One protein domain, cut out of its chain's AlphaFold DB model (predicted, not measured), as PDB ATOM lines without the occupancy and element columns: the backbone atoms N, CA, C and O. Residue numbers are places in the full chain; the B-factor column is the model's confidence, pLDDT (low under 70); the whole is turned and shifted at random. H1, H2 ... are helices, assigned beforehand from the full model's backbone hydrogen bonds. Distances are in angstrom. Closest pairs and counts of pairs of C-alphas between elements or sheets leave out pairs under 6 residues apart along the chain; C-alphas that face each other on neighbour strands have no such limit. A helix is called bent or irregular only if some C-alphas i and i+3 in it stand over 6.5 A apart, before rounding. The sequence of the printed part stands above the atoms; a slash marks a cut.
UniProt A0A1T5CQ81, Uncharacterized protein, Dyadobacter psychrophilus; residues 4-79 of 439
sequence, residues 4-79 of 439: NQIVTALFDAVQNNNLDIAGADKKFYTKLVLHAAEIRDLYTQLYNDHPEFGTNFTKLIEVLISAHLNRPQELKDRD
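AT A GLANCE: This is residues 4 to 79 of the 439 residues of an uncharacterized protein of Dyadobacter psychrophilus (UniProt A0A1T5CQ81). The long helix H2 bends like a bow, and H3 runs back across its open side like a loose string, with H1 packed on H3 over the opening between them. Residues 70 to 75, of which 73 to 75 belong to H4, stick out at one end. The printed part has 76 residues with four named helices, in the order H1, H2, H3, H4, and no named strand; the class is all helix. It is only just compact, close to loose, with a radius of gyration of the C-alphas of 13.2 A, and elongated, spanning 40 by 23 by 19 A.

IN THESE COORDINATES: H2, residues 26 to 47, was assigned as one helix by its hydrogen bonds but is bent: C-alphas 34 and 37 are 7.5 A apart. Its arms are H2a, residues 26 to 34, 12.2 A long, and H2b, residues 37 to 47, 15.2 A. H3, residues 53 to 70, measures 25.5 A. H1, residues 4 to 16, measures 17.7 A and begins at C-alpha 4 (119.399, 101.511, 65.519). H4, residues 73 to 79, ends at C-alpha 79 (119.597, 70.908, 59.872).

HOW THE PARTS SIT: H2a and H2b stand at a steep tilt of 56 degrees. H2a is close to H3 but not clearly touching, the closest C-alphas being Phe 28 and His 68, 7.4 A; they run opposite ways at a shallow tilt of 28 degrees. H2b is also close to H3 but not clearly touching, closest at C-alphas Tyr 47 and Phe 53, 6.0 A. H1 touches H3 with residues 9 to 14 alone, closest at C-alphas Ala 9 and Thr 58, 6.5 A; they run the same way at 38 degrees, only just steep. H1 and H2a are near each other. H3 and H4 are apart. In H1, H2a, H2b, H3 and H4 every O i to N i+4 pair is within hydrogen-bond range.

THE WHOLE: The two farthest C-alphas, Asp 49 and Glu 74, are 40.8 A apart. The printed part has no cut, and no link is long. Residues 4 to 7 and residue 9 have pLDDT under 70.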
ATOM      1  N   ASN A   4     118.004 101.382  65.111       60.09
ATOM      2  CA  ASN A   4     119.399 101.511  65.519       60.09
ATOM      3  C   ASN A   4     119.696 100.759  66.817       60.09
ATOM      4  O   ASN A   4     120.727 100.109  66.903       60.09
ATOM      5  N   GLN A   5     118.789 100.764  67.797       62.88
ATOM      6  CA  GLN A   5     119.006 100.072  69.075       62.88
ATOM      7  C   GLN A   5     118.998  98.545  68.930       62.88
ATOM      8  O   GLN A   5     119.645  97.864  69.713       62.88
ATOM      9  N   ILE A   6     118.313  98.000  67.919       59.09
ATOM     10  CA  ILE A   6     118.276  96.554  67.633       59.09
ATOM     11  C   ILE A   6     119.530  96.123  66.899       59.09
ATOM     12  O   ILE A   6     120.111  95.100  67.232       59.09
ATOM     13  N   VAL A   7     119.950  96.911  65.908       65.44
ATOM     14  CA  VAL A   7     121.226  96.702  65.227       65.44
ATOM     15  C   VAL A   7     122.353  96.751  66.258       65.44
ATOM     16  O   VAL A   7     123.171  95.840  66.287       65.44
ATOM     17  N   THR A   8     122.328  97.726  67.171       70.81
ATOM     18  CA  THR A   8     123.250  97.793  68.309       70.81
ATOM     19  C   THR A   8     123.119  96.579  69.227       70.81
ATOM     20  O   THR A   8     124.120  95.924  69.453       70.81
ATOM     21  N   ALA A   9     121.922  96.192  69.683       68.62
ATOM     22  CA  ALA A   9     121.749  95.024  70.556       68.62
ATOM     23  C   ALA A   9     122.216  93.711  69.898       68.62
ATOM     24  O   ALA A   9     122.816  92.871  70.559       68.62
ATOM     25  N   LEU A  10     121.985  93.542  68.593       70.69
ATOM     26  CA  LEU A  10     122.491  92.418  67.807       70.69
ATOM     27  C   LEU A  10     124.015  92.458  67.695       70.69
ATOM     28  O   LEU A  10     124.657  91.435  67.908       70.69
ATOM     29  N   PHE A  11     124.599  93.612  67.366       74.31
ATOM     30  CA  PHE A  11     126.051  93.765  67.279       74.31
ATOM     31  C   PHE A  11     126.727  93.550  68.631       74.31
ATOM     32  O   PHE A  11     127.698  92.801  68.698       74.31
ATOM     33  N   ASP A  12     126.188  94.136  69.696       78.25
ATOM     34  CA  ASP A  12     126.680  93.987  71.060       78.25
ATOM     35  C   ASP A  12     126.582  92.524  71.492       78.25
ATOM     36  O   ASP A  12     127.560  91.960  71.972       78.25
ATOM     37  N   ALA A  13     125.448  91.858  71.255       73.56
ATOM     38  CA  ALA A  13     125.288  90.450  71.600       73.56
ATOM     39  C   ALA A  13     126.236  89.541  70.795       73.56
ATOM     40  O   ALA A  13     126.796  88.596  71.350       73.56
ATOM     41  N   VAL A  14     126.474  89.843  69.514       74.75
ATOM     42  CA  VAL A  14     127.444  89.129  68.665       74.75
ATOM     43  C   VAL A  14     128.876  89.318  69.169       74.75
ATOM     44  O   VAL A  14     129.614  88.336  69.271       74.75
ATOM     45  N   GLN A  15     129.265  90.550  69.513       76.19
ATOM     46  CA  GLN A  15     130.598  90.858  70.038       76.19
ATOM     47  C   GLN A  15     130.816  90.244  71.423       76.19
ATOM     48  O   GLN A  15     131.833  89.594  71.649       76.19
ATOM     49  N   ASN A  16     129.843  90.377  72.324       82.25
ATOM     50  CA  ASN A  16     129.938  89.889  73.700       82.25
ATOM     51  C   ASN A  16     130.015  88.356  73.786       82.25
ATOM     52  O   ASN A  16     130.574  87.831  74.745       82.25
ATOM     53  N   ASN A  17     129.494  87.639  72.784       80.81
ATOM     54  CA  ASN A  17     129.526  86.175  72.720       80.81
ATOM     55  C   ASN A  17     130.624  85.609  71.796       80.81
ATOM     56  O   ASN A  17     130.670  84.399  71.591       80.81
ATOM     57  N   ASN A  18     131.523  86.449  71.261       83.19
ATOM     58  CA  ASN A  18     132.656  86.046  70.408       83.19
ATOM     59  C   ASN A  18     132.274  85.150  69.207       83.19
ATOM     60  O   ASN A  18     133.000  84.206  68.887       83.19
ATOM     61  N   LEU A  19     131.147  85.426  68.540       87.00
ATOM     62  CA  LEU A  19     130.713  84.634  67.380       87.00
ATOM     63  C   LEU A  19     131.685  84.774  66.197       87.00
ATOM     64  O   LEU A  19     132.030  85.882  65.780       87.00
ATOM     65  N   ASP A  20     132.046  83.647  65.582       88.50
ATOM     66  CA  ASP A  20     132.845  83.598  64.357       88.50
ATOM     67  C   ASP A  20     131.957  83.835  63.126       88.50
ATOM     68  O   ASP A  20     131.624  82.932  62.350       88.50
ATOM     69  N   ILE A  21     131.544  85.090  62.943       87.31
ATOM     70  CA  ILE A  21     130.643  85.507  61.857       87.31
ATOM     71  C   ILE A  21     131.271  85.401  60.456       87.31
ATOM     72  O   ILE A  21     130.557  85.487  59.452       87.31
ATOM     73  N   ALA A  22     132.591  85.215  60.369       87.50
ATOM     74  CA  ALA A  22     133.310  85.004  59.116       87.50
ATOM     75  C   ALA A  22     133.480  83.511  58.778       87.50
ATOM     76  O   ALA A  22     133.557  83.169  57.595       87.50
ATOM     77  N   GLY A  23     133.499  82.637  59.787       90.56
ATOM     78  CA  GLY A  23     133.622  81.191  59.651       90.56
ATOM     79  C   GLY A  23     132.385  80.439  60.141       90.56
ATOM     80  O   GLY A  23     131.363  80.402  59.447       90.56
ATOM     81  N   ALA A  24     132.501  79.771  61.291       87.81
ATOM     82  CA  ALA A  24     131.549  78.749  61.739       87.81
ATOM     83  C   ALA A  24     130.120  79.280  61.974       87.81
ATOM     84  O   ALA A  24     129.144  78.577  61.695       87.81
ATOM     85  N   ASP A  25     129.980  80.535  62.408       92.12
ATOM     86  CA  ASP A  25     128.697  81.133  62.801       92.12
ATOM     87  C   ASP A  25     128.070  81.997  61.700       92.12
ATOM     88  O   ASP A  25     126.960  82.513  61.855       92.12
ATOM     89  N   LYS A  26     128.725  82.105  60.536       92.56
ATOM     90  CA  LYS A  26     128.263  82.919  59.401       92.56
ATOM     91  C   LYS A  26     126.818  82.621  58.992       92.56
ATOM     92  O   LYS A  26     126.042  83.543  58.735       92.56
ATOM     93  N   LYS A  27     126.443  81.337  58.907       92.38
ATOM     94  CA  LYS A  27     125.082  80.919  58.518       92.38
ATOM     95  C   LYS A  27     124.037  81.369  59.538       92.38
ATOM     96  O   LYS A  27     122.988  81.867  59.140       92.38
ATOM     97  N   PHE A  28     124.333  81.205  60.826       93.94
ATOM     98  CA  PHE A  28     123.467  81.657  61.912       93.94
ATOM     99  C   PHE A  28     123.308  83.177  61.882       93.94
ATOM    100  O   PHE A  28     122.183  83.664  61.811       93.94
ATOM    101  N   TYR A  29     124.417  83.920  61.821       92.19
ATOM    102  CA  TYR A  29     124.390  85.381  61.768       92.19
ATOM    103  C   TYR A  29     123.599  85.903  60.560       92.19
ATOM    104  O   TYR A  29     122.765  86.793  60.700       92.19
ATOM    105  N   THR A  30     123.784  85.293  59.382       92.56
ATOM    106  CA  THR A  30     123.024  85.649  58.170       92.56
ATOM    107  C   THR A  30     121.519  85.486  58.390       92.56
ATOM    108  O   THR A  30     120.751  86.386  58.066       92.56
ATOM    109  N   LYS A  31     121.083  84.363  58.974       93.94
ATOM    110  CA  LYS A  31     119.665  84.131  59.280       93.94
ATOM    111  C   LYS A  31     119.139  85.093  60.337       93.94
ATOM    112  O   LYS A  31     118.051  85.626  60.174       93.94
ATOM    113  N   LEU A  32     119.911  85.338  61.392       92.62
ATOM    114  CA  LEU A  32     119.529  86.269  62.447       92.62
ATOM    115  C   LEU A  32     119.261  87.664  61.869       92.62
ATOM    116  O   LEU A  32     118.223  88.243  62.161       92.62
ATOM    117  N   VAL A  33     120.132  88.159  60.983       90.69
ATOM    118  CA  VAL A  33     119.931  89.437  60.281       90.69
ATOM    119  C   VAL A  33     118.696  89.399  59.374       90.69
ATOM    120  O   VAL A  33     117.922  90.352  59.376       90.69
ATOM    121  N   LEU A  34     118.482  88.305  58.630       91.75
ATOM    122  CA  LEU A  34     117.329  88.150  57.732       91.75
ATOM    123  C   LEU A  34     115.977  88.131  58.460       91.75
ATOM    124  O   LEU A  34     115.001  88.594  57.886       91.75
ATOM    125  N   HIS A  35     115.917  87.607  59.689       93.81
ATOM    126  CA  HIS A  35     114.683  87.499  60.483       93.81
ATOM    127  C   HIS A  35     114.545  88.587  61.566       93.81
ATOM    128  O   HIS A  35     113.527  88.640  62.259       93.81
ATOM    129  N   ALA A  36     115.555  89.445  61.758       90.88
ATOM    130  CA  ALA A  36     115.601  90.403  62.866       90.88
ATOM    131  C   ALA A  36     114.414  91.378  62.870       90.88
ATOM    132  O   ALA A  36     113.869  91.685  63.933       90.88
ATOM    133  N   ALA A  37     114.014  91.863  61.690       90.69
ATOM    134  CA  ALA A  37     112.908  92.805  61.557       90.69
ATOM    135  C   ALA A  37     111.577  92.153  61.957       90.69
ATOM    136  O   ALA A  37     110.849  92.714  62.771       90.69
ATOM    137  N   GLU A  38     111.292  90.948  61.458       93.94
ATOM    138  CA  GLU A  38     110.082  90.195  61.790       93.94
ATOM    139  C   GLU A  38     110.022  89.811  63.269       93.94
ATOM    140  O   GLU A  38     108.985  90.014  63.899       93.94
ATOM    141  N   ILE A  39     111.120  89.301  63.843       95.75
ATOM    142  CA  ILE A  39     111.186  88.956  65.274       95.75
ATOM    143  C   ILE A  39     110.855  90.187  66.120       95.75
ATOM    144  O   ILE A  39     110.054  90.108  67.052       95.75
ATOM    145  N   ARG A  40     111.423  91.347  65.773       92.25
ATOM    146  CA  ARG A  40     111.153  92.594  66.487       92.25
ATOM    147  C   ARG A  40     109.731  93.089  66.291       92.25
ATOM    148  O   ARG A  40     109.131  93.542  67.260       92.25
ATOM    149  N   ASP A  41     109.191  93.028  65.080       94.19
ATOM    150  CA  ASP A  41     107.826  93.476  64.805       94.19
ATOM    151  C   ASP A  41     106.811  92.635  65.588       94.19
ATOM    152  O   ASP A  41     105.911  93.195  66.212       94.19
ATOM    153  N   LEU A  42     106.986  91.311  65.618       96.69
ATOM    154  CA  LEU A  42     106.144  90.399  66.398       96.69
ATOM    155  C   LEU A  42     106.300  90.639  67.904       96.69
ATOM    156  O   LEU A  42     105.308  90.755  68.615       96.69
ATOM    157  N   TYR A  43     107.531  90.799  68.396       96.25
ATOM    158  CA  TYR A  43     107.778  91.080  69.812       96.25
ATOM    159  C   TYR A  43     107.210  92.445  70.242       96.25
ATOM    160  O   TYR A  43     106.640  92.583  71.321       96.25
ATOM    161  N   THR A  44     107.309  93.457  69.375       94.56
ATOM    162  CA  THR A  44     106.695  94.781  69.579       94.56
ATOM    163  C   THR A  44     105.179  94.681  69.660       94.56
ATOM    164  O   THR A  44     104.595  95.270  70.563       94.56
ATOM    165  N   GLN A  45     104.540  93.907  68.779       94.94
ATOM    166  CA  GLN A  45     103.089  93.700  68.829       94.94
ATOM    167  C   GLN A  45     102.620  93.113  70.163       94.94
ATOM    168  O   GLN A  45     101.532  93.451  70.617       94.94
ATOM    169  N   LEU A  46     103.438  92.265  70.788       95.00
ATOM    170  CA  LEU A  46     103.113  91.647  72.069       95.00
ATOM    171  C   LEU A  46     103.348  92.585  73.261       95.00
ATOM    172  O   LEU A  46     102.546  92.597  74.190       95.00
ATOM    173  N   TYR A  47     104.442  93.358  73.263       95.50
ATOM    174  CA  TYR A  47     104.950  93.956  74.506       95.50
ATOM    175  C   TYR A  47     105.349  95.432  74.427       95.50
ATOM    176  O   TYR A  47     106.003  95.896  75.358       95.50
ATOM    177  N   ASN A  48     105.020  96.176  73.360       92.25
ATOM    178  CA  ASN A  48     105.526  97.544  73.128       92.25
ATOM    179  C   ASN A  48     105.501  98.456  74.369       92.25
ATOM    180  O   ASN A  48     106.464  99.180  74.619       92.25
ATOM    181  N   ASP A  49     104.420  98.391  75.148       91.19
ATOM    182  CA  ASP A  49     104.188  99.264  76.302       91.19
ATOM    183  C   ASP A  49     104.617  98.633  77.643       91.19
ATOM    184  O   ASP A  49     104.436  99.229  78.707       91.19
ATOM    185  N   HIS A  50     105.196  97.428  77.624       94.00
ATOM    186  CA  HIS A  50     105.630  96.733  78.832       94.00
ATOM    187  C   HIS A  50     106.919  97.368  79.392       94.00
ATOM    188  O   HIS A  50     107.892  97.540  78.652       94.00
ATOM    189  N   PRO A  51     107.009  97.654  80.707       93.38
ATOM    190  CA  PRO A  51     108.175  98.322  81.300       93.38
ATOM    191  C   PRO A  51     109.482  97.537  81.114       93.38
ATOM    192  O   PRO A  51     110.560  98.121  81.023       93.38
ATOM    193  N   GLU A  52     109.392  96.210  81.014       93.12
ATOM    194  CA  GLU A  52     110.543  95.323  80.803       93.12
ATOM    195  C   GLU A  52     110.786  94.952  79.326       93.12
ATOM    196  O   GLU A  52     111.531  94.008  79.052       93.12
ATOM    197  N   PHE A  53     110.166  95.665  78.374       91.19
ATOM    198  CA  PHE A  53     110.277  95.400  76.933       91.19
ATOM    199  C   PHE A  53     111.732  95.244  76.483       91.19
ATOM    200  O   PHE A  53     112.108  94.212  75.928       91.19
ATOM    201  N   GLY A  54     112.553  96.267  76.751       87.31
ATOM    202  CA  GLY A  54     113.929  96.343  76.267       87.31
ATOM    203  C   GLY A  54     114.833  95.283  76.880       87.31
ATOM    204  O   GLY A  54     115.531  94.576  76.161       87.31
ATOM    205  N   THR A  55     114.771  95.131  78.204       90.38
ATOM    206  CA  THR A  55     115.582  94.156  78.942       90.38
ATOM    207  C   THR A  55     115.317  92.730  78.467       90.38
ATOM    208  O   THR A  55     116.259  91.978  78.231       90.38
ATOM    209  N   ASN A  56     114.049  92.346  78.295       92.81
ATOM    210  CA  ASN A  56     113.715  90.995  77.844       92.81
ATOM    211  C   ASN A  56     113.918  90.799  76.335       92.81
ATOM    212  O   ASN A  56     114.207  89.681  75.920       92.81
ATOM    213  N   PHE A  57     113.875  91.860  75.519       92.06
ATOM    214  CA  PHE A  57     114.260  91.753  74.109       92.06
ATOM    215  C   PHE A  57     115.750  91.420  73.968       92.06
ATOM    216  O   PHE A  57     116.108  90.535  73.197       92.06
ATOM    217  N   THR A  58     116.618  92.060  74.759       89.25
ATOM    218  CA  THR A  58     118.045  91.703  74.807       89.25
ATOM    219  C   THR A  58     118.238  90.244  75.227       89.25
ATOM    220  O   THR A  58     118.935  89.506  74.533       89.25
ATOM    221  N   LYS A  59     117.548  89.791  76.285       91.56
ATOM    222  CA  LYS A  59     117.594  88.382  76.717       91.56
ATOM    223  C   LYS A  59     117.121  87.415  75.636       91.56
ATOM    224  O   LYS A  59     117.720  86.364  75.461       91.56
ATOM    225  N   LEU A  60     116.077  87.758  74.878       94.31
ATOM    226  CA  LEU A  60     115.615  86.941  73.754       94.31
ATOM    227  C   LEU A  60     116.748  86.716  72.745       94.31
ATOM    228  O   LEU A  60     116.982  85.582  72.334       94.31
ATOM    229  N   ILE A  61     117.490  87.766  72.377       92.56
ATOM    230  CA  ILE A  61     118.641  87.647  71.467       92.56
ATOM    231  C   ILE A  61     119.754  86.785  72.081       92.56
ATOM    232  O   ILE A  61     120.307  85.925  71.393       92.56
ATOM    233  N   GLU A  62     120.051  86.957  73.370       91.81
ATOM    234  CA  GLU A  62     121.021  86.123  74.098       91.81
ATOM    235  C   GLU A  62     120.614  84.642  74.112       91.81
ATOM    236  O   GLU A  62     121.465  83.768  73.926       91.81
ATOM    237  N   VAL A  63     119.318  84.347  74.252       94.94
ATOM    238  CA  VAL A  63     118.762  82.990  74.172       94.94
ATOM    239  C   VAL A  63     118.952  82.396  72.774       94.94
ATOM    240  O   VAL A  63     119.371  81.244  72.669       94.94
ATOM    241  N   LEU A  64     118.740  83.162  71.695       95.94
ATOM    242  CA  LEU A  64     119.000  82.684  70.325       95.94
ATOM    243  C   LEU A  64     120.480  82.341  70.104       95.94
ATOM    244  O   LEU A  64     120.800  81.305  69.519       95.94
ATOM    245  N   ILE A  65     121.384  83.201  70.575       94.38
ATOM    246  CA  ILE A  65     122.832  82.989  70.454       94.38
ATOM    247  C   ILE A  65     123.257  81.768  71.268       94.38
ATOM    248  O   ILE A  65     123.933  80.882  70.744       94.38
ATOM    249  N   SER A  66     122.802  81.679  72.519       94.69
ATOM    250  CA  SER A  66     123.083  80.548  73.405       94.69
ATOM    251  C   SER A  66     122.558  79.239  72.819       94.69
ATOM    252  O   SER A  66     123.265  78.233  72.830       94.69
ATOM    253  N   ALA A  67     121.352  79.244  72.243       96.81
ATOM    254  CA  ALA A  67     120.784  78.086  71.567       96.81
ATOM    255  C   ALA A  67     121.667  77.619  70.402       96.81
ATOM    256  O   ALA A  67     121.961  76.430  70.306       96.81
ATOM    257  N   HIS A  68     122.145  78.531  69.548       95.88
ATOM    258  CA  HIS A  68     123.030  78.185  68.429       95.88
ATOM    259  C   HIS A  68     124.407  77.686  68.883       95.88
ATOM    260  O   HIS A  68     124.913  76.692  68.354       95.88
ATOM    261  N   LEU A  69     125.019  78.346  69.866       94.44
ATOM    262  CA  LEU A  69     126.326  77.950  70.396       94.44
ATOM    263  C   LEU A  69     126.269  76.569  71.058       94.44
ATOM    264  O   LEU A  69     127.139  75.736  70.811       94.44
ATOM    265  N   ASN A  70     125.204  76.296  71.813       95.38
ATOM    266  CA  ASN A  70     125.005  75.019  72.496       95.38
ATOM    267  C   ASN A  70     124.472  73.909  71.582       95.38
ATOM    268  O   ASN A  70     124.414  72.755  72.008       95.38
ATOM    269  N   ARG A  71     124.077  74.219  70.341       96.38
ATOM    270  CA  ARG A  71     123.562  73.222  69.401       96.38
ATOM    271  C   ARG A  71     124.689  72.279  68.950       96.38
ATOM    272  O   ARG A  71     125.634  72.747  68.306       96.38
ATOM    273  N   PRO A  72     124.597  70.961  69.224       94.94
ATOM    274  CA  PRO A  72     125.603  69.986  68.806       94.94
ATOM    275  C   PRO A  72     125.865  70.011  67.297       94.94
ATOM    276  O   PRO A  72     124.935  70.155  66.499       94.94
ATOM    277  N   GLN A  73     127.124  69.805  66.893       94.44
ATOM    278  CA  GLN A  73     127.514  69.834  65.478       94.44
ATOM    279  C   GLN A  73     126.730  68.817  64.633       94.44
ATOM    280  O   GLN A  73     126.308  69.143  63.529       94.44
ATOM    281  N   GLU A  74     126.440  67.628  65.173       93.94
ATOM    282  CA  GLU A  74     125.622  66.615  64.490       93.94
ATOM    283  C   GLU A  74     124.207  67.116  64.143       93.94
ATOM    284  O   GLU A  74     123.681  66.810  63.071       93.94
ATOM    285  N   LEU A  75     123.605  67.942  65.009       95.38
ATOM    286  CA  LEU A  75     122.285  68.526  64.778       95.38
ATOM    287  C   LEU A  75     122.359  69.701  63.801       95.38
ATOM    288  O   LEU A  75     121.490  69.818  62.940       95.38
ATOM    289  N   LYS A  76     123.428  70.511  63.852       95.69
ATOM    290  CA  LYS A  76     123.709  71.533  62.824       95.69
ATOM    291  C   LYS A  76     123.872  70.894  61.441       95.69
ATOM    292  O   LYS A  76     123.375  71.419  60.446       95.69
ATOM    293  N   ASP A  77     124.541  69.751  61.351       94.06
ATOM    294  CA  ASP A  77     124.704  69.024  60.091       94.06
ATOM    295  C   ASP A  77     123.370  68.452  59.603       94.06
ATOM    296  O   ASP A  77     123.063  68.528  58.412       94.06
ATOM    297  N   ARG A  78     122.547  67.915  60.513       93.81
ATOM    298  CA  ARG A  78     121.198  67.423  60.201       93.81
ATOM    299  C   ARG A  78     120.286  68.542  59.698       93.81
ATOM    300  O   ARG A  78     119.614  68.345  58.690       93.81
ATOM    301  N   ASP A  79     120.320  69.714  60.325       94.75
ATOM    302  CA  ASP A  79     119.597  70.908  59.872       94.75
ATOM    303  C   ASP A  79     119.958  71.293  58.435       94.75
ATOM    304  O   ASP A  79     119.083  71.625  57.645       94.75
TER     305      ASP A  79